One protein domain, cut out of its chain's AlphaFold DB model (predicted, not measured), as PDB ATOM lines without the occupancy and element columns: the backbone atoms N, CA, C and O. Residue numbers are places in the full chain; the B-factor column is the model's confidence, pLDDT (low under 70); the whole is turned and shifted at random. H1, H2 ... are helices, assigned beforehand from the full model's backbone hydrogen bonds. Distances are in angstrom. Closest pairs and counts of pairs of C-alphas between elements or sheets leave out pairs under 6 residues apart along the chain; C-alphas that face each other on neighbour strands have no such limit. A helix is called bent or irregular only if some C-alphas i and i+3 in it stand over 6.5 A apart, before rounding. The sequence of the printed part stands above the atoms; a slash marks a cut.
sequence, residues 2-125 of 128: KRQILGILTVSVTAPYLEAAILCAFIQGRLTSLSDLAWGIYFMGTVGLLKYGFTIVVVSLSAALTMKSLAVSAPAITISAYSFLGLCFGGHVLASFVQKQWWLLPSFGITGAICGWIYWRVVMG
ATOM      1  N   LYS A   2      23.250 -25.437  55.634       83.56
ATOM      2  CA  LYS A   2      23.724 -24.069  55.292       83.56
ATOM      3  C   LYS A   2      24.037 -23.857  53.794       83.56
ATOM      4  O   LYS A   2      23.553 -22.905  53.202       83.56
ATOM      5  N   ARG A   3      24.763 -24.792  53.160       83.25
ATOM      6  CA  ARG A   3      25.078 -24.739  51.716       83.25
ATOM      7  C   ARG A   3      23.850 -24.841  50.801       83.25
ATOM      8  O   ARG A   3      23.830 -24.205  49.761       83.25
ATOM      9  N   GLN A   4      22.828 -25.606  51.193       84.31
ATOM     10  CA  GLN A   4      21.584 -25.737  50.420       84.31
ATOM     11  C   GLN A   4      20.783 -24.438  50.446       84.31
ATOM     12  O   GLN A   4      20.328 -23.988  49.405       84.31
ATOM     13  N   ILE A   5      20.676 -23.807  51.619       86.06
ATOM     14  CA  ILE A   5      20.015 -22.504  51.771       86.06
ATOM     15  C   ILE A   5      20.740 -21.446  50.935       86.06
ATOM     16  O   ILE A   5      20.095 -20.701  50.206       86.06
ATOM     17  N   LEU A   6      22.078 -21.433  50.978       88.56
ATOM     18  CA  LEU A   6      22.881 -20.537  50.146       88.56
ATOM     19  C   LEU A   6      22.649 -20.796  48.651       88.56
ATOM     20  O   LEU A   6      22.421 -19.854  47.909       88.56
ATOM     21  N   GLY A   7      22.642 -22.061  48.217       85.88
ATOM     22  CA  GLY A   7      22.364 -22.422  46.825       85.88
ATOM     23  C   GLY A   7      20.982 -21.964  46.355       85.88
ATOM     24  O   GLY A   7      20.866 -21.403  45.268       85.88
ATOM     25  N   ILE A   8      19.950 -22.148  47.184       89.19
ATOM     26  CA  ILE A   8      18.578 -21.696  46.898       89.19
ATOM     27  C   ILE A   8      18.519 -20.171  46.791       89.19
ATOM     28  O   ILE A   8      17.941 -19.657  45.836       89.19
ATOM     29  N   LEU A   9      19.123 -19.449  47.739       89.50
ATOM     30  CA  LEU A   9      19.175 -17.985  47.722       89.50
ATOM     31  C   LEU A   9      19.887 -17.473  46.471       89.50
ATOM     32  O   LEU A   9      19.341 -16.625  45.770       89.50
ATOM     33  N   THR A  10      21.059 -18.027  46.153       89.00
ATOM     34  CA  THR A  10      21.821 -17.643  44.962       89.00
ATOM     35  C   THR A  10      20.998 -17.863  43.701       89.00
ATOM     36  O   THR A  10      20.844 -16.935  42.917       89.00
ATOM     37  N   VAL A  11      20.394 -19.042  43.520       89.50
ATOM     38  CA  VAL A  11      19.557 -19.302  42.339       89.50
ATOM     39  C   VAL A  11      18.357 -18.370  42.275       89.50
ATOM     40  O   VAL A  11      18.061 -17.844  41.207       89.50
ATOM     41  N   SER A  12      17.695 -18.130  43.403       88.38
ATOM     42  CA  SER A  12      16.490 -17.301  43.435       88.38
ATOM     43  C   SER A  12      16.773 -15.851  43.071       88.38
ATOM     44  O   SER A  12      15.971 -15.220  42.388       88.38
ATOM     45  N   VAL A  13      17.933 -15.336  43.486       90.38
ATOM     46  CA  VAL A  13      18.391 -13.999  43.108       90.38
ATOM     47  C   VAL A  13      18.854 -13.977  41.655       90.38
ATOM     48  O   VAL A  13      18.482 -13.064  40.935       90.38
ATOM     49  N   THR A  14      19.633 -14.962  41.197       89.94
ATOM     50  CA  THR A  14      20.219 -14.955  39.846       89.94
ATOM     51  C   THR A  14      19.197 -15.221  38.740       89.94
ATOM     52  O   THR A  14      19.309 -14.617  37.676       89.94
ATOM     53  N   ALA A  15      18.198 -16.077  38.971       89.31
ATOM     54  CA  ALA A  15      17.234 -16.502  37.955       89.31
ATOM     55  C   ALA A  15      16.553 -15.345  37.192       89.31
ATOM     56  O   ALA A  15      16.598 -15.365  35.963       89.31
ATOM     57  N   PRO A  16      15.971 -14.314  37.839       89.06
ATOM     58  CA  PRO A  16      15.289 -13.242  37.112       89.06
ATOM     59  C   PRO A  16      16.236 -12.338  36.308       89.06
ATOM     60  O   PRO A  16      15.867 -11.899  35.222       89.06
ATOM     61  N   TYR A  17      17.457 -12.074  36.791       91.38
ATOM     62  CA  TYR A  17      18.441 -11.296  36.022       91.38
ATOM     63  C   TYR A  17      19.002 -12.098  34.851       91.38
ATOM     64  O   TYR A  17      19.236 -11.547  33.778       91.38
ATOM     65  N   LEU A  18      19.201 -13.401  35.051       91.81
ATOM     66  CA  LEU A  18      19.664 -14.296  34.004       91.81
ATOM     67  C   LEU A  18      18.612 -14.445  32.901       91.81
ATOM     68  O   LEU A  18      18.954 -14.330  31.728       91.81
ATOM     69  N   GLU A  19      17.341 -14.610  33.274       91.25
ATOM     70  CA  GLU A  19      16.233 -14.627  32.318       91.25
ATOM     71  C   GLU A  19      16.158 -13.304  31.553       91.25
ATOM     72  O   GLU A  19      16.088 -13.315  30.330       91.25
ATOM     73  N   ALA A  20      16.250 -12.158  32.237       88.75
ATOM     74  CA  ALA A  20      16.260 -10.854  31.575       88.75
ATOM     75  C   ALA A  20      17.423 -10.721  30.574       88.75
ATOM     76  O   ALA A  20      17.220 -10.250  29.457       88.75
ATOM     77  N   ALA A  21      18.623 -11.187  30.934       88.06
ATOM     78  CA  ALA A  21      19.780 -11.179  30.041       88.06
ATOM     79  C   ALA A  21      19.578 -12.078  28.811       88.06
ATOM     80  O   ALA A  21      19.863 -11.654  27.687       88.06
ATOM     81  N   ILE A  22      19.055 -13.292  29.003       88.81
ATOM     82  CA  ILE A  22      18.772 -14.228  27.907       88.81
ATOM     83  C   ILE A  22      17.663 -13.669  27.014       88.81
ATOM     84  O   ILE A  22      17.820 -13.666  25.797       88.81
ATOM     85  N   LEU A  23      16.590 -13.118  27.579       85.94
ATOM     86  CA  LEU A  23      15.523 -12.466  26.818       85.94
ATOM     87  C   LEU A  23      16.054 -11.295  25.988       85.94
ATOM     88  O   LEU A  23      15.738 -11.202  24.804       85.94
ATOM     89  N   CYS A  24      16.901 -10.433  26.557       83.38
ATOM     90  CA  CYS A  24      17.539  -9.353  25.804       83.38
ATOM     91  C   CYS A  24      18.405  -9.880  24.648       83.38
ATOM     92  O   CYS A  24      18.396  -9.289  23.569       83.38
ATOM     93  N   ALA A  25      19.113 -10.997  24.845       81.69
ATOM     94  CA  ALA A  25      19.882 -11.649  23.787       81.69
ATOM     95  C   ALA A  25      18.985 -12.288  22.713       81.69
ATOM     96  O   ALA A  25      19.302 -12.213  21.532       81.69
ATOM     97  N   PHE A  26      17.845 -12.870  23.092       77.56
ATOM     98  CA  PHE A  26      16.872 -13.453  22.159       77.56
ATOM     99  C   PHE A  26      16.109 -12.392  21.352       77.56
ATOM    100  O   PHE A  26      15.755 -12.622  20.199       77.56
ATOM    101  N   ILE A  27      15.869 -11.213  21.932       75.88
ATOM    102  CA  ILE A  27      15.125 -10.098  21.319       75.88
ATOM    103  C   ILE A  27      16.075  -9.166  20.529       75.88
ATOM    104  O   ILE A  27      15.726  -8.022  20.268       75.88
ATOM    105  N   GLN A  28      17.264  -9.644  20.128       62.06
ATOM    106  CA  GLN A  28      18.473  -8.931  19.654       62.06
ATOM    107  C   GLN A  28      18.365  -7.814  18.577       62.06
ATOM    108  O   GLN A  28      19.383  -7.367  18.063       62.06
ATOM    109  N   GLY A  29      17.189  -7.298  18.226       54.88
ATOM    110  CA  GLY A  29      16.993  -6.279  17.194       54.88
ATOM    111  C   GLY A  29      16.838  -4.817  17.642       54.88
ATOM    112  O   GLY A  29      16.532  -4.003  16.775       54.88
ATOM    113  N   ARG A  30      16.958  -4.434  18.930       54.22
ATOM    114  CA  ARG A  30      16.601  -3.048  19.355       54.22
ATOM    115  C   ARG A  30      17.469  -2.328  20.399       54.22
ATOM    116  O   ARG A  30      17.167  -1.174  20.687       54.22
ATOM    117  N   LEU A  31      18.517  -2.930  20.957       57.34
ATOM    118  CA  LEU A  31      19.349  -2.266  21.978       57.34
ATOM    119  C   LEU A  31      20.642  -1.735  21.351       57.34
ATOM    120  O   LEU A  31      21.515  -2.506  20.963       57.34
ATOM    121  N   THR A  32      20.736  -0.412  21.221       64.19
ATOM    122  CA  THR A  32      21.825   0.305  20.535       64.19
ATOM    123  C   THR A  32      23.021   0.623  21.436       64.19
ATOM    124  O   THR A  32      24.079   0.974  20.918       64.19
ATOM    125  N   SER A  33      22.901   0.476  22.765       81.25
ATOM    126  CA  SER A  33      23.989   0.740  23.717       81.25
ATOM    127  C   SER A  33      24.091  -0.307  24.840       81.25
ATOM    128  O   SER A  33      23.092  -0.871  25.293       81.25
ATOM    129  N   LEU A  34      25.317  -0.545  25.329       80.75
ATOM    130  CA  LEU A  34      25.580  -1.415  26.489       80.75
ATOM    131  C   LEU A  34      24.912  -0.895  27.773       80.75
ATOM    132  O   LEU A  34      24.517  -1.690  28.623       80.75
ATOM    133  N   SER A  35      24.767   0.427  27.909       83.75
ATOM    134  CA  SER A  35      24.084   1.047  29.047       83.75
ATOM    135  C   SER A  35      22.590   0.741  29.058       83.75
ATOM    136  O   SER A  35      22.058   0.419  30.119       83.75
ATOM    137  N   ASP A  36      21.926   0.769  27.901       80.56
ATOM    138  CA  ASP A  36      20.493   0.454  27.808       80.56
ATOM    139  C   ASP A  36      20.239  -1.031  28.074       80.56
ATOM    140  O   ASP A  36      19.253  -1.396  28.714       80.56
ATOM    141  N   LEU A  37      21.164  -1.895  27.642       81.88
ATOM    142  CA  LEU A  37      21.128  -3.324  27.938       81.88
ATOM    143  C   LEU A  37      21.256  -3.580  29.448       81.88
ATOM    144  O   LEU A  37      20.455  -4.322  30.014       81.88
ATOM    145  N   ALA A  38      22.229  -2.948  30.110       84.94
ATOM    146  CA  ALA A  38      22.431  -3.093  31.550       84.94
ATOM    147  C   ALA A  38      21.221  -2.590  32.353       84.94
ATOM    148  O   ALA A  38      20.763  -3.276  33.272       84.94
ATOM    149  N   TRP A  39      20.657  -1.439  31.973       84.88
ATOM    150  CA  TRP A  39      19.439  -0.902  32.584       84.88
ATOM    151  C   TRP A  39      18.223  -1.794  32.352       84.88
ATOM    152  O   TRP A  39      17.458  -2.032  33.289       84.88
ATOM    153  N   GLY A  40      18.063  -2.331  31.142       83.50
ATOM    154  CA  GLY A  40      16.998  -3.274  30.810       83.50
ATOM    155  C   GLY A  40      17.064  -4.538  31.666       83.50
ATOM    156  O   GLY A  40      16.069  -4.907  32.291       83.50
ATOM    157  N   ILE A  41      18.246  -5.151  31.776       87.69
ATOM    158  CA  ILE A  41      18.469  -6.341  32.612       87.69
ATOM    159  C   ILE A  41      18.203  -6.029  34.085       87.69
ATOM    160  O   ILE A  41      17.518  -6.797  34.761       87.69
ATOM    161  N   TYR A  42      18.711  -4.902  34.587       88.44
ATOM    162  CA  TYR A  42      18.514  -4.500  35.977       88.44
ATOM    163  C   TYR A  42      17.032  -4.284  36.299       88.44
ATOM    164  O   TYR A  42      16.523  -4.834  37.277       88.44
ATOM    165  N   PHE A  43      16.317  -3.533  35.459       87.69
ATOM    166  CA  PHE A  43      14.907  -3.226  35.673       87.69
ATOM    167  C   PHE A  43      14.026  -4.472  35.537       87.69
ATOM    168  O   PHE A  43      13.266  -4.792  36.452       87.69
ATOM    169  N   MET A  44      14.158  -5.222  34.436       86.62
ATOM    170  CA  MET A  44      13.372  -6.442  34.212       86.62
ATOM    171  C   MET A  44      13.684  -7.515  35.256       86.62
ATOM    172  O   MET A  44      12.763  -8.152  35.767       86.62
ATOM    173  N   GLY A  45      14.958  -7.674  35.624       87.69
ATOM    174  CA  GLY A  45      15.387  -8.589  36.677       87.69
ATOM    175  C   GLY A  45      14.822  -8.209  38.045       87.69
ATOM    176  O   GLY A  45      14.296  -9.067  38.749       87.69
ATOM    177  N   THR A  46      14.825  -6.922  38.402       90.19
ATOM    178  CA  THR A  46      14.259  -6.449  39.678       90.19
ATOM    179  C   THR A  46      12.746  -6.656  39.734       90.19
ATOM    180  O   THR A  46      12.228  -7.177  40.721       90.19
ATOM    181  N   VAL A  47      12.022  -6.312  38.664       90.31
ATOM    182  CA  VAL A  47      10.570  -6.543  38.579       90.31
ATOM    183  C   VAL A  47      10.253  -8.038  38.639       90.31
ATOM    184  O   VAL A  47       9.340  -8.448  39.358       90.31
ATOM    185  N   GLY A  48      11.025  -8.867  37.932       86.56
ATOM    186  CA  GLY A  48      10.899 -10.322  37.974       86.56
ATOM    187  C   GLY A  48      11.139 -10.885  39.375       86.56
ATOM    188  O   GLY A  48      10.357 -11.713  39.841       86.56
ATOM    189  N   LEU A  49      12.159 -10.389  40.077       89.69
ATOM    190  CA  LEU A  49      12.466 -10.778  41.452       89.69
ATOM    191  C   LEU A  49      11.346 -10.380  42.420       89.69
ATOM    192  O   LEU A  49      10.952 -11.185  43.258       89.69
ATOM    193  N   LEU A  50      10.790  -9.175  42.294       90.69
ATOM    194  CA  LEU A  50       9.693  -8.721  43.154       90.69
ATOM    195  C   LEU A  50       8.402  -9.506  42.901       90.69
ATOM    196  O   LEU A  50       7.707  -9.873  43.847       90.69
ATOM    197  N   LYS A  51       8.088  -9.790  41.634       90.25
ATOM    198  CA  LYS A  51       6.843 -10.467  41.257       90.25
ATOM    199  C   LYS A  51       6.890 -11.974  41.501       90.25
ATOM    200  O   LYS A  51       5.894 -12.555  41.922       90.25
ATOM    201  N   TYR A  52       8.023 -12.609  41.217       88.56
ATOM    202  CA  TYR A  52       8.146 -14.068  41.204       88.56
ATOM    203  C   TYR A  52       9.160 -14.614  42.208       88.56
ATOM    204  O   TYR A  52       9.268 -15.830  42.333       88.56
ATOM    205  N   GLY A  53       9.881 -13.768  42.947       87.06
ATOM    206  CA  GLY A  53      10.942 -14.202  43.859       87.06
ATOM    207  C   GLY A  53      10.463 -15.223  44.886       87.06
ATOM    208  O   GLY A  53      11.114 -16.246  45.072       87.06
ATOM    209  N   PHE A  54       9.281 -15.016  45.477       88.69
ATOM    210  CA  PHE A  54       8.693 -15.996  46.394       88.69
ATOM    211  C   PHE A  54       8.435 -17.346  45.707       88.69
ATOM    212  O   PHE A  54       8.847 -18.387  46.213       88.69
ATOM    213  N   THR A  55       7.825 -17.335  44.519       87.25
ATOM    214  CA  THR A  55       7.565 -18.549  43.733       87.25
ATOM    215  C   THR A  55       8.861 -19.271  43.374       87.25
ATOM    216  O   THR A  55       8.947 -20.488  43.531       87.25
ATOM    217  N   ILE A  56       9.894 -18.534  42.957       87.62
ATOM    218  CA  ILE A  56      11.206 -19.093  42.614       87.62
ATOM    219  C   ILE A  56      11.855 -19.736  43.845       87.62
ATOM    220  O   ILE A  56      12.382 -20.843  43.732       87.62
ATOM    221  N   VAL A  57      11.773 -19.106  45.022       89.19
ATOM    222  CA  VAL A  57      12.285 -19.677  46.280       89.19
ATOM    223  C   VAL A  57      11.555 -20.972  46.626       89.19
ATOM    224  O   VAL A  57      12.206 -21.967  46.941       89.19
ATOM    225  N   VAL A  58      10.223 -20.991  46.542       89.12
ATOM    226  CA  VAL A  58       9.410 -22.178  46.859       89.12
ATOM    227  C   VAL A  58       9.717 -23.332  45.904       89.12
ATOM    228  O   VAL A  58       9.932 -24.458  46.354       89.12
ATOM    229  N   VAL A  59       9.798 -23.060  44.599       87.25
ATOM    230  CA  VAL A  59      10.133 -24.067  43.578       87.25
ATOM    231  C   VAL A  59      11.576 -24.560  43.732       87.25
ATOM    232  O   VAL A  59      11.840 -25.757  43.647       87.25
ATOM    233  N   SER A  60      12.521 -23.667  44.021       86.12
ATOM    234  CA  SER A  60      13.921 -24.047  44.255       86.12
ATOM    235  C   SER A  60      14.074 -24.874  45.534       86.12
ATOM    236  O   SER A  60      14.859 -25.822  45.578       86.12
ATOM    237  N   LEU A  61      13.300 -24.557  46.574       89.25
ATOM    238  CA  LEU A  61      13.273 -25.318  47.819       89.25
ATOM    239  C   LEU A  61      12.688 -26.717  47.604       89.25
ATOM    240  O   LEU A  61      13.284 -27.690  48.069       89.25
ATOM    241  N   SER A  62      11.568 -26.841  46.889       87.06
ATOM    242  CA  SER A  62      10.980 -28.152  46.588       87.06
ATOM    243  C   SER A  62      11.932 -29.004  45.745       87.06
ATOM    244  O   SER A  62      12.172 -30.162  46.083       87.06
ATOM    245  N   ALA A  63      12.587 -28.417  44.740       84.75
ATOM    246  CA  ALA A  63      13.622 -29.081  43.950       84.75
ATOM    247  C   ALA A  63      14.798 -29.560  44.816       84.75
ATOM    248  O   ALA A  63      15.245 -30.704  44.705       84.75
ATOM    249  N   ALA A  64      15.290 -28.703  45.714       85.12
ATOM    250  CA  ALA A  64      16.377 -29.030  46.628       85.12
ATOM    251  C   ALA A  64      16.016 -30.176  47.588       85.12
ATOM    252  O   ALA A  64      16.853 -31.048  47.839       85.12
ATOM    253  N   LEU A  65      14.784 -30.195  48.109       86.50
ATOM    254  CA  LEU A  65      14.282 -31.263  48.975       86.50
ATOM    255  C   LEU A  65      14.168 -32.590  48.219       86.50
ATOM    256  O   LEU A  65      14.669 -33.599  48.712       86.50
ATOM    257  N   THR A  66      13.608 -32.575  47.008       85.44
ATOM    258  CA  THR A  66      13.477 -33.767  46.156       85.44
ATOM    259  C   THR A  66      14.838 -34.344  45.766       85.44
ATOM    260  O   THR A  66      15.062 -35.551  45.847       85.44
ATOM    261  N   MET A  67      15.805 -33.500  45.401       82.94
ATOM    262  CA  MET A  67      17.159 -33.980  45.099       82.94
ATOM    263  C   MET A  67      17.863 -34.546  46.333       82.94
ATOM    264  O   MET A  67      18.605 -35.522  46.224       82.94
ATOM    265  N   LYS A  68      17.612 -33.963  47.513       84.00
ATOM    266  CA  LYS A  68      18.138 -34.479  48.780       84.00
ATOM    267  C   LYS A  68      17.552 -35.855  49.105       84.00
ATOM    268  O   LYS A  68      18.311 -36.722  49.525       84.00
ATOM    269  N   SER A  69      16.247 -36.066  48.913       84.56
ATOM    270  CA  SER A  69      15.615 -37.370  49.168       84.56
ATOM    271  C   SER A  69      16.079 -38.446  48.191       84.56
ATOM    272  O   SER A  69      16.231 -39.595  48.586       84.56
ATOM    273  N   LEU A  70      16.355 -38.073  46.940       83.38
ATOM    274  CA  LEU A  70      16.850 -38.987  45.907       83.38
ATOM    275  C   LEU A  70      18.374 -39.207  45.955       83.38
ATOM    276  O   LEU A  70      18.907 -39.907  45.099       83.38
ATOM    277  N   ALA A  71      19.083 -38.600  46.916       80.50
ATOM    278  CA  ALA A  71      20.544 -38.647  47.035       80.50
ATOM    279  C   ALA A  71      21.286 -38.303  45.722       80.50
ATOM    280  O   ALA A  71      22.365 -38.825  45.433       80.50
ATOM    281  N   VAL A  72      20.709 -37.405  44.919       77.50
ATOM    282  CA  VAL A  72      21.243 -37.049  43.601       77.50
ATOM    283  C   VAL A  72      22.501 -36.203  43.767       77.50
ATOM    284  O   VAL A  72      22.466 -35.108  44.329       77.50
ATOM    285  N   SER A  73      23.614 -36.698  43.233       73.88
ATOM    286  CA  SER A  73      24.912 -36.010  43.220       73.88
ATOM    287  C   SER A  73      25.380 -35.619  41.816       73.88
ATOM    288  O   SER A  73      26.260 -34.767  41.671       73.88
ATOM    289  N   ALA A  74      24.774 -36.199  40.776       85.88
ATOM    290  CA  ALA A  74      25.185 -35.979  39.399       85.88
ATOM    291  C   ALA A  74      24.786 -34.573  38.897       85.88
ATOM    292  O   ALA A  74      23.620 -34.175  39.031       85.88
ATOM    293  N   PRO A  75      25.714 -33.835  38.255       85.44
ATOM    294  CA  PRO A  75      25.432 -32.508  37.712       85.44
ATOM    295  C   PRO A  75      24.351 -32.558  36.630       85.44
ATOM    296  O   PRO A  75      23.445 -31.733  36.643       85.44
ATOM    297  N   ALA A  76      24.388 -33.566  35.750       88.38
ATOM    298  CA  ALA A  76      23.424 -33.716  34.661       88.38
ATOM    299  C   ALA A  76      21.975 -33.796  35.166       88.38
ATOM    300  O   ALA A  76      21.108 -33.109  34.642       88.38
ATOM    301  N   ILE A  77      21.716 -34.561  36.233       88.56
ATOM    302  CA  ILE A  77      20.366 -34.699  36.799       88.56
ATOM    303  C   ILE A  77      19.897 -33.368  37.399       88.56
ATOM    304  O   ILE A  77      18.750 -32.976  37.205       88.56
ATOM    305  N   THR A  78      20.793 -32.643  38.078       88.19
ATOM    306  CA  THR A  78      20.478 -31.333  38.668       88.19
ATOM    307  C   THR A  78      20.137 -30.306  37.586       88.19
ATOM    308  O   THR A  78      19.140 -29.597  37.691       88.19
ATOM    309  N   ILE A  79      20.932 -30.260  36.516       90.75
ATOM    310  CA  ILE A  79      20.723 -29.358  35.379       90.75
ATOM    311  C   ILE A  79      19.403 -29.685  34.674       90.75
ATOM    312  O   ILE A  79      18.598 -28.784  34.446       90.75
ATOM    313  N   SER A  80      19.139 -30.961  34.382       91.19
ATOM    314  CA  SER A  80      17.898 -31.392  33.731       91.19
ATOM    315  C   SER A  80      16.665 -31.097  34.583       91.19
ATOM    316  O   SER A  80      15.664 -30.614  34.059       91.19
ATOM    317  N   ALA A  81      16.738 -31.325  35.899       89.81
ATOM    318  CA  ALA A  81      15.637 -31.034  36.812       89.81
ATOM    319  C   ALA A  81      15.305 -29.537  36.835       89.81
ATOM    320  O   ALA A  81      14.142 -29.163  36.706       89.81
ATOM    321  N   TYR A  82      16.312 -28.668  36.942       90.69
ATOM    322  CA  TYR A  82      16.075 -27.225  36.937       90.69
ATOM    323  C   TYR A  82      15.677 -26.695  35.558       90.69
ATOM    324  O   TYR A  82      14.877 -25.768  35.490       90.69
ATOM    325  N   SER A  83      16.170 -27.284  34.467       93.00
ATOM    326  CA  SER A  83      15.710 -26.972  33.108       93.00
ATOM    327  C   SER A  83      14.222 -27.287  32.945       93.00
ATOM    328  O   SER A  83      13.450 -26.435  32.507       93.00
ATOM    329  N   PHE A  84      13.786 -28.465  33.403       91.62
ATOM    330  CA  PHE A  84      12.375 -28.846  33.403       91.62
ATOM    331  C   PHE A  84      11.522 -27.899  34.257       91.62
ATOM    332  O   PHE A  84      10.487 -27.423  33.800       91.62
ATOM    333  N   LEU A  85      11.984 -27.553  35.464       89.94
ATOM    334  CA  LEU A  85      11.307 -26.568  36.315       89.94
ATOM    335  C   LEU A  85      11.233 -25.188  35.658       89.94
ATOM    336  O   LEU A  85      10.196 -24.535  35.747       89.94
ATOM    337  N   GLY A  86      12.297 -24.770  34.971       90.25
ATOM    338  CA  GLY A  86      12.334 -23.549  34.174       90.25
ATOM    339  C   GLY A  86      11.267 -23.563  33.085       90.25
ATOM    340  O   GLY A  86      10.459 -22.642  33.020       90.25
ATOM    341  N   LEU A  87      11.174 -24.639  32.301       91.50
ATOM    342  CA  LEU A  87      10.138 -24.801  31.273       91.50
ATOM    343  C   LEU A  87       8.721 -24.783  31.857       91.50
ATOM    344  O   LEU A  87       7.846 -24.114  31.310       91.50
ATOM    345  N   CYS A  88       8.485 -25.472  32.977       90.25
ATOM    346  CA  CYS A  88       7.188 -25.450  33.658       90.25
ATOM    347  C   CYS A  88       6.830 -24.045  34.153       90.25
ATOM    348  O   CYS A  88       5.700 -23.590  33.974       90.25
ATOM    349  N   PHE A  89       7.793 -23.345  34.752       88.31
ATOM    350  CA  PHE A  89       7.611 -21.979  35.224       88.31
ATOM    351  C   PHE A  89       7.350 -21.013  34.061       88.31
ATOM    352  O   PHE A  89       6.388 -20.250  34.107       88.31
ATOM    353  N   GLY A  90       8.136 -21.098  32.987       86.88
ATOM    354  CA  GLY A  90       7.938 -20.326  31.763       86.88
ATOM    355  C   GLY A  90       6.578 -20.596  31.128       86.88
ATOM    356  O   GLY A  90       5.872 -19.657  30.779       86.88
ATOM    357  N   GLY A  91       6.152 -21.860  31.065       87.75
ATOM    358  CA  GLY A  91       4.820 -22.246  30.594       87.75
ATOM    359  C   GLY A  91       3.692 -21.662  31.442       87.75
ATOM    360  O   GLY A  91       2.695 -21.206  30.891       87.75
ATOM    361  N   HIS A  92       3.859 -21.601  32.765       87.56
ATOM    362  CA  HIS A  92       2.899 -20.949  33.654       87.56
ATOM    363  C   HIS A  92       2.857 -19.428  33.450       87.56
ATOM    364  O   HIS A  92       1.777 -18.857  33.311       87.56
ATOM    365  N   VAL A  93       4.018 -18.768  33.380       84.75
ATOM    366  CA  VAL A  93       4.122 -17.312  33.172       84.75
ATOM    367  C   VAL A  93       3.570 -16.904  31.808       84.75
ATOM    368  O   VAL A  93       2.880 -15.891  31.689       84.75
ATOM    369  N   LEU A  94       3.851 -17.701  30.781       84.81
ATOM    370  CA  LEU A  94       3.417 -17.451  29.417       84.81
ATOM    371  C   LEU A  94       2.018 -17.995  29.136       84.81
ATOM    372  O   LEU A  94       1.527 -17.730  28.048       84.81
ATOM    373  N   ALA A  95       1.353 -18.701  30.063       82.81
ATOM    374  CA  ALA A  95       0.077 -19.395  29.829       82.81
ATOM    375  C   ALA A  95      -0.972 -18.510  29.133       82.81
ATOM    376  O   ALA A  95      -1.628 -18.944  28.188       82.81
ATOM    377  N   SER A  96      -1.071 -17.240  29.537       74.62
ATOM    378  CA  SER A  96      -2.001 -16.258  28.959       74.62
ATOM    379  C   SER A  96      -1.617 -15.758  27.554       74.62
ATOM    380  O   SER A  96      -2.440 -15.147  26.878       74.62
ATOM    381  N   PHE A  97      -0.387 -16.014  27.098       75.25
ATOM    382  CA  PHE A  97       0.189 -15.535  25.833       75.25
ATOM    383  C   PHE A  97       0.893 -16.638  25.013       75.25
ATOM    384  O   PHE A  97       1.551 -16.321  24.016       75.25
ATOM    385  N   VAL A  98       0.736 -17.921  25.383       62.75
ATOM    386  CA  VAL A  98       1.498 -19.066  24.836       62.75
ATOM    387  C   VAL A  98       1.508 -19.072  23.309       62.75
ATOM    388  O   VAL A  98       2.571 -19.196  22.715       62.75
ATOM    389  N   GLN A  99       0.367 -18.851  22.648       67.00
ATOM    390  CA  GLN A  99       0.302 -18.885  21.180       67.00
ATOM    391  C   GLN A  99       1.188 -17.836  20.489       67.00
ATOM    392  O   GLN A  99       1.660 -18.076  19.382       67.00
ATOM    393  N   LYS A 100       1.444 -16.685  21.123       74.44
ATOM    394  CA  LYS A 100       2.230 -15.585  20.533       74.44
ATOM    395  C   LYS A 100       3.694 -15.579  20.979       74.44
ATOM    396  O   LYS A 100       4.527 -14.959  20.325       74.44
ATOM    397  N   GLN A 101       4.001 -16.239  22.094       82.44
ATOM    398  CA  GLN A 101       5.293 -16.132  22.780       82.44
ATOM    399  C   GLN A 101       5.931 -17.492  23.100       82.44
ATOM    400  O   GLN A 101       6.889 -17.553  23.859       82.44
ATOM    401  N   TRP A 102       5.453 -18.588  22.503       83.56
ATOM    402  CA  TRP A 102       6.021 -19.930  22.705       83.56
ATOM    403  C   TRP A 102       7.511 -20.025  22.345       83.56
ATOM    404  O   TRP A 102       8.233 -20.827  22.927       83.56
ATOM    405  N   TRP A 103       7.997 -19.188  21.428       84.12
ATOM    406  CA  TRP A 103       9.414 -19.123  21.060       84.12
ATOM    407  C   TRP A 103      10.314 -18.615  22.204       84.12
ATOM    408  O   TRP A 103      11.527 -18.789  22.132       84.12
ATOM    409  N   LEU A 104       9.732 -18.037  23.265       85.81
ATOM    410  CA  LEU A 104      10.427 -17.673  24.503       85.81
ATOM    411  C   LEU A 104      10.538 -18.842  25.488       85.81
ATOM    412  O   LEU A 104      11.365 -18.794  26.382       85.81
ATOM    413  N   LEU A 105       9.765 -19.925  25.346       88.88
ATOM    414  CA  LEU A 105       9.845 -21.067  26.272       88.88
ATOM    415  C   LEU A 105      11.278 -21.629  26.432       88.88
ATOM    416  O   LEU A 105      11.668 -21.940  27.560       88.88
ATOM    417  N   PRO A 106      12.090 -21.737  25.357       90.19
ATOM    418  CA  PRO A 106      13.481 -22.161  25.467       90.19
ATOM    419  C   PRO A 106      14.348 -21.276  26.373       90.19
ATOM    420  O   PRO A 106      15.251 -21.821  27.008       90.19
ATOM    421  N   SER A 107      14.092 -19.961  26.489       91.00
ATOM    422  CA  SER A 107      14.889 -19.085  27.370       91.00
ATOM    423  C   SER A 107      14.759 -19.520  28.824       91.00
ATOM    424  O   SER A 107      15.772 -19.744  29.483       91.00
ATOM    425  N   PHE A 108      13.534 -19.806  29.269       91.12
ATOM    426  CA  PHE A 108      13.264 -20.307  30.614       91.12
ATOM    427  C   PHE A 108      13.930 -21.660  30.893       91.12
ATOM    428  O   PHE A 108      14.419 -21.896  32.000       91.12
ATOM    429  N   GLY A 109      13.987 -22.550  29.896       91.81
ATOM    430  CA  GLY A 109      14.708 -23.823  30.008       91.81
ATOM    431  C   GLY A 109      16.220 -23.630  30.164       91.81
ATOM    432  O   GLY A 109      16.843 -24.268  31.017       91.81
ATOM    433  N   ILE A 110      16.812 -22.713  29.393       93.25
ATOM    434  CA  ILE A 110      18.241 -22.366  29.478       93.25
ATOM    435  C   ILE A 110      18.558 -21.710  30.827       93.25
ATOM    436  O   ILE A 110      19.511 -22.116  31.496       93.25
ATOM    437  N   THR A 111      17.737 -20.755  31.268       93.56
ATOM    438  CA  THR A 111      17.847 -20.126  32.592       93.56
ATOM    439  C   THR A 111      17.801 -21.179  33.689       93.56
ATOM    440  O   THR A 111      18.687 -21.220  34.543       93.56
ATOM    441  N   GLY A 112      16.824 -22.088  33.627       91.88
ATOM    442  CA  GLY A 112      16.716 -23.224  34.538       91.88
ATOM    443  C   GLY A 112      17.989 -24.071  34.556       91.88
ATOM    444  O   GLY A 112      18.557 -24.310  35.618       91.88
ATOM    445  N   ALA A 113      18.503 -24.467  33.392       93.25
ATOM    446  CA  ALA A 113      19.724 -25.265  33.284       93.25
ATOM    447  C   ALA A 113      20.939 -24.591  33.952       93.25
ATOM    448  O   ALA A 113      21.653 -25.226  34.736       93.25
ATOM    449  N   ILE A 114      21.153 -23.297  33.692       93.44
ATOM    450  CA  ILE A 114      22.257 -22.523  34.278       93.44
ATOM    451  C   ILE A 114      22.068 -22.381  35.793       93.44
ATOM    452  O   ILE A 114      23.011 -22.600  36.555       93.44
ATOM    453  N   CYS A 115      20.853 -22.085  36.254       92.62
ATOM    454  CA  CYS A 115      20.525 -22.038  37.677       92.62
ATOM    455  C   CYS A 115      20.783 -23.382  38.373       92.62
ATOM    456  O   CYS A 115      21.372 -23.406  39.453       92.62
ATOM    457  N   GLY A 116      20.421 -24.504  37.746       90.19
ATOM    458  CA  GLY A 116      20.720 -25.846  38.251       90.19
ATOM    459  C   GLY A 116      22.219 -26.117  38.349       90.19
ATOM    460  O   GLY A 116      22.689 -26.664  39.348       90.19
ATOM    461  N   TRP A 117      22.996 -25.677  37.358       91.25
ATOM    462  CA  TRP A 117      24.455 -25.766  37.404       91.25
ATOM    463  C   TRP A 117      25.050 -24.925  38.545       91.25
ATOM    464  O   TRP A 117      25.873 -25.434  39.308       91.25
ATOM    465  N   ILE A 118      24.594 -23.679  38.727       90.00
ATOM    466  CA  ILE A 118      25.007 -22.806  39.840       90.00
ATOM    467  C   ILE A 118      24.662 -23.456  41.183       90.00
ATOM    468  O   ILE A 118      25.528 -23.562  42.054       90.00
ATOM    469  N   TYR A 119      23.428 -23.941  41.346       89.44
ATOM    470  CA  TYR A 119      23.001 -24.651  42.551       89.44
ATOM    471  C   TYR A 119      23.915 -25.841  42.840       89.44
ATOM    472  O   TYR A 119      24.421 -25.974  43.956       89.44
ATOM    473  N   TRP A 120      24.172 -26.683  41.838       89.19
ATOM    474  CA  TRP A 120      25.054 -27.836  41.983       89.19
ATOM    475  C   TRP A 120      26.458 -27.410  42.420       89.19
ATOM    476  O   TRP A 120      26.983 -27.965  43.382       89.19
ATOM    477  N   ARG A 121      27.045 -26.379  41.800       88.12
ATOM    478  CA  ARG A 121      28.368 -25.854  42.182       88.12
ATOM    479  C   ARG A 121      28.396 -25.334  43.620       88.12
ATOM    480  O   ARG A 121      29.349 -25.616  44.339       88.12
ATOM    481  N   VAL A 122      27.365 -24.618  44.068       86.00
ATOM    482  CA  VAL A 122      27.301 -24.064  45.433       86.00
ATOM    483  C   VAL A 122      27.073 -25.159  46.480       86.00
ATOM    484  O   VAL A 122      27.673 -25.138  47.558       86.00
ATOM    485  N   VAL A 123      26.219 -26.139  46.180       84.56
ATOM    486  CA  VAL A 123      25.839 -27.193  47.132       84.56
ATOM    487  C   VAL A 123      26.865 -28.322  47.177       84.56
ATOM    488  O   VAL A 123      27.271 -28.730  48.268       84.56
ATOM    489  N   MET A 124      27.297 -28.799  46.010       78.12
ATOM    490  CA  MET A 124      28.222 -29.926  45.842       78.12
ATOM    491  C   MET A 124      29.678 -29.494  45.706       78.12
ATOM    492  O   MET A 124      30.548 -30.359  45.644       78.12
ATOM    493  N   GLY A 125      29.955 -28.186  45.693       62.25
ATOM    494  CA  GLY A 125      31.297 -27.618  45.667       62.25
ATOM    495  C   GLY A 125      32.174 -28.182  46.781       62.25
ATOM    496  O   GLY A 125      32.207 -27.681  47.911       62.25
TER     497      GLY A 125
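AT A GLANCE: This is residues 2 to 125 of the 128 residues of an uncharacterized protein of Microvirga lotononidis (UniProt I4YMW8). Three bent helices pack together: H3 folds back on itself, and H1 and H2 pack on it. The printed part has 124 residues, class all helix. It is compact: radius of gyration of the C-alphas 14.7 A, spans 46 by 31 by 24 A.

HOW THE PARTS SIT: H1a, residues 2 to 13, touches H2b, residues 54 to 69, and H1b, residues 16 to 26, touches H2a, residues 34 to 51. H3a, residues 75 to 96, touches H3b, residues 99 to 124, opposite ways, the closest C-alphas, of Ser 83 and Gly 112, being 4.1 A apart. Every O i to N i+4 pair is within hydrogen-bond range in H1a, H1b, H2a and H2b, 17 of 18 in H3a, 16 of 22 in H3b.

IN THESE COORDINATES: H1, H2 and H3, each one helix by hydrogen bonds, are bent: C-alphas 13 and 16 are 6.8 A apart, 51 and 54 7.8 A, 96 and 99 8.5 A. H1a begins at (23.724, -24.069, 55.292); H3b ends at (28.222, -29.926, 45.842).

THE WHOLE: The printed part has no cut; pLDDT is under 70 at residues 28 to 32, 98 to 99 and 125.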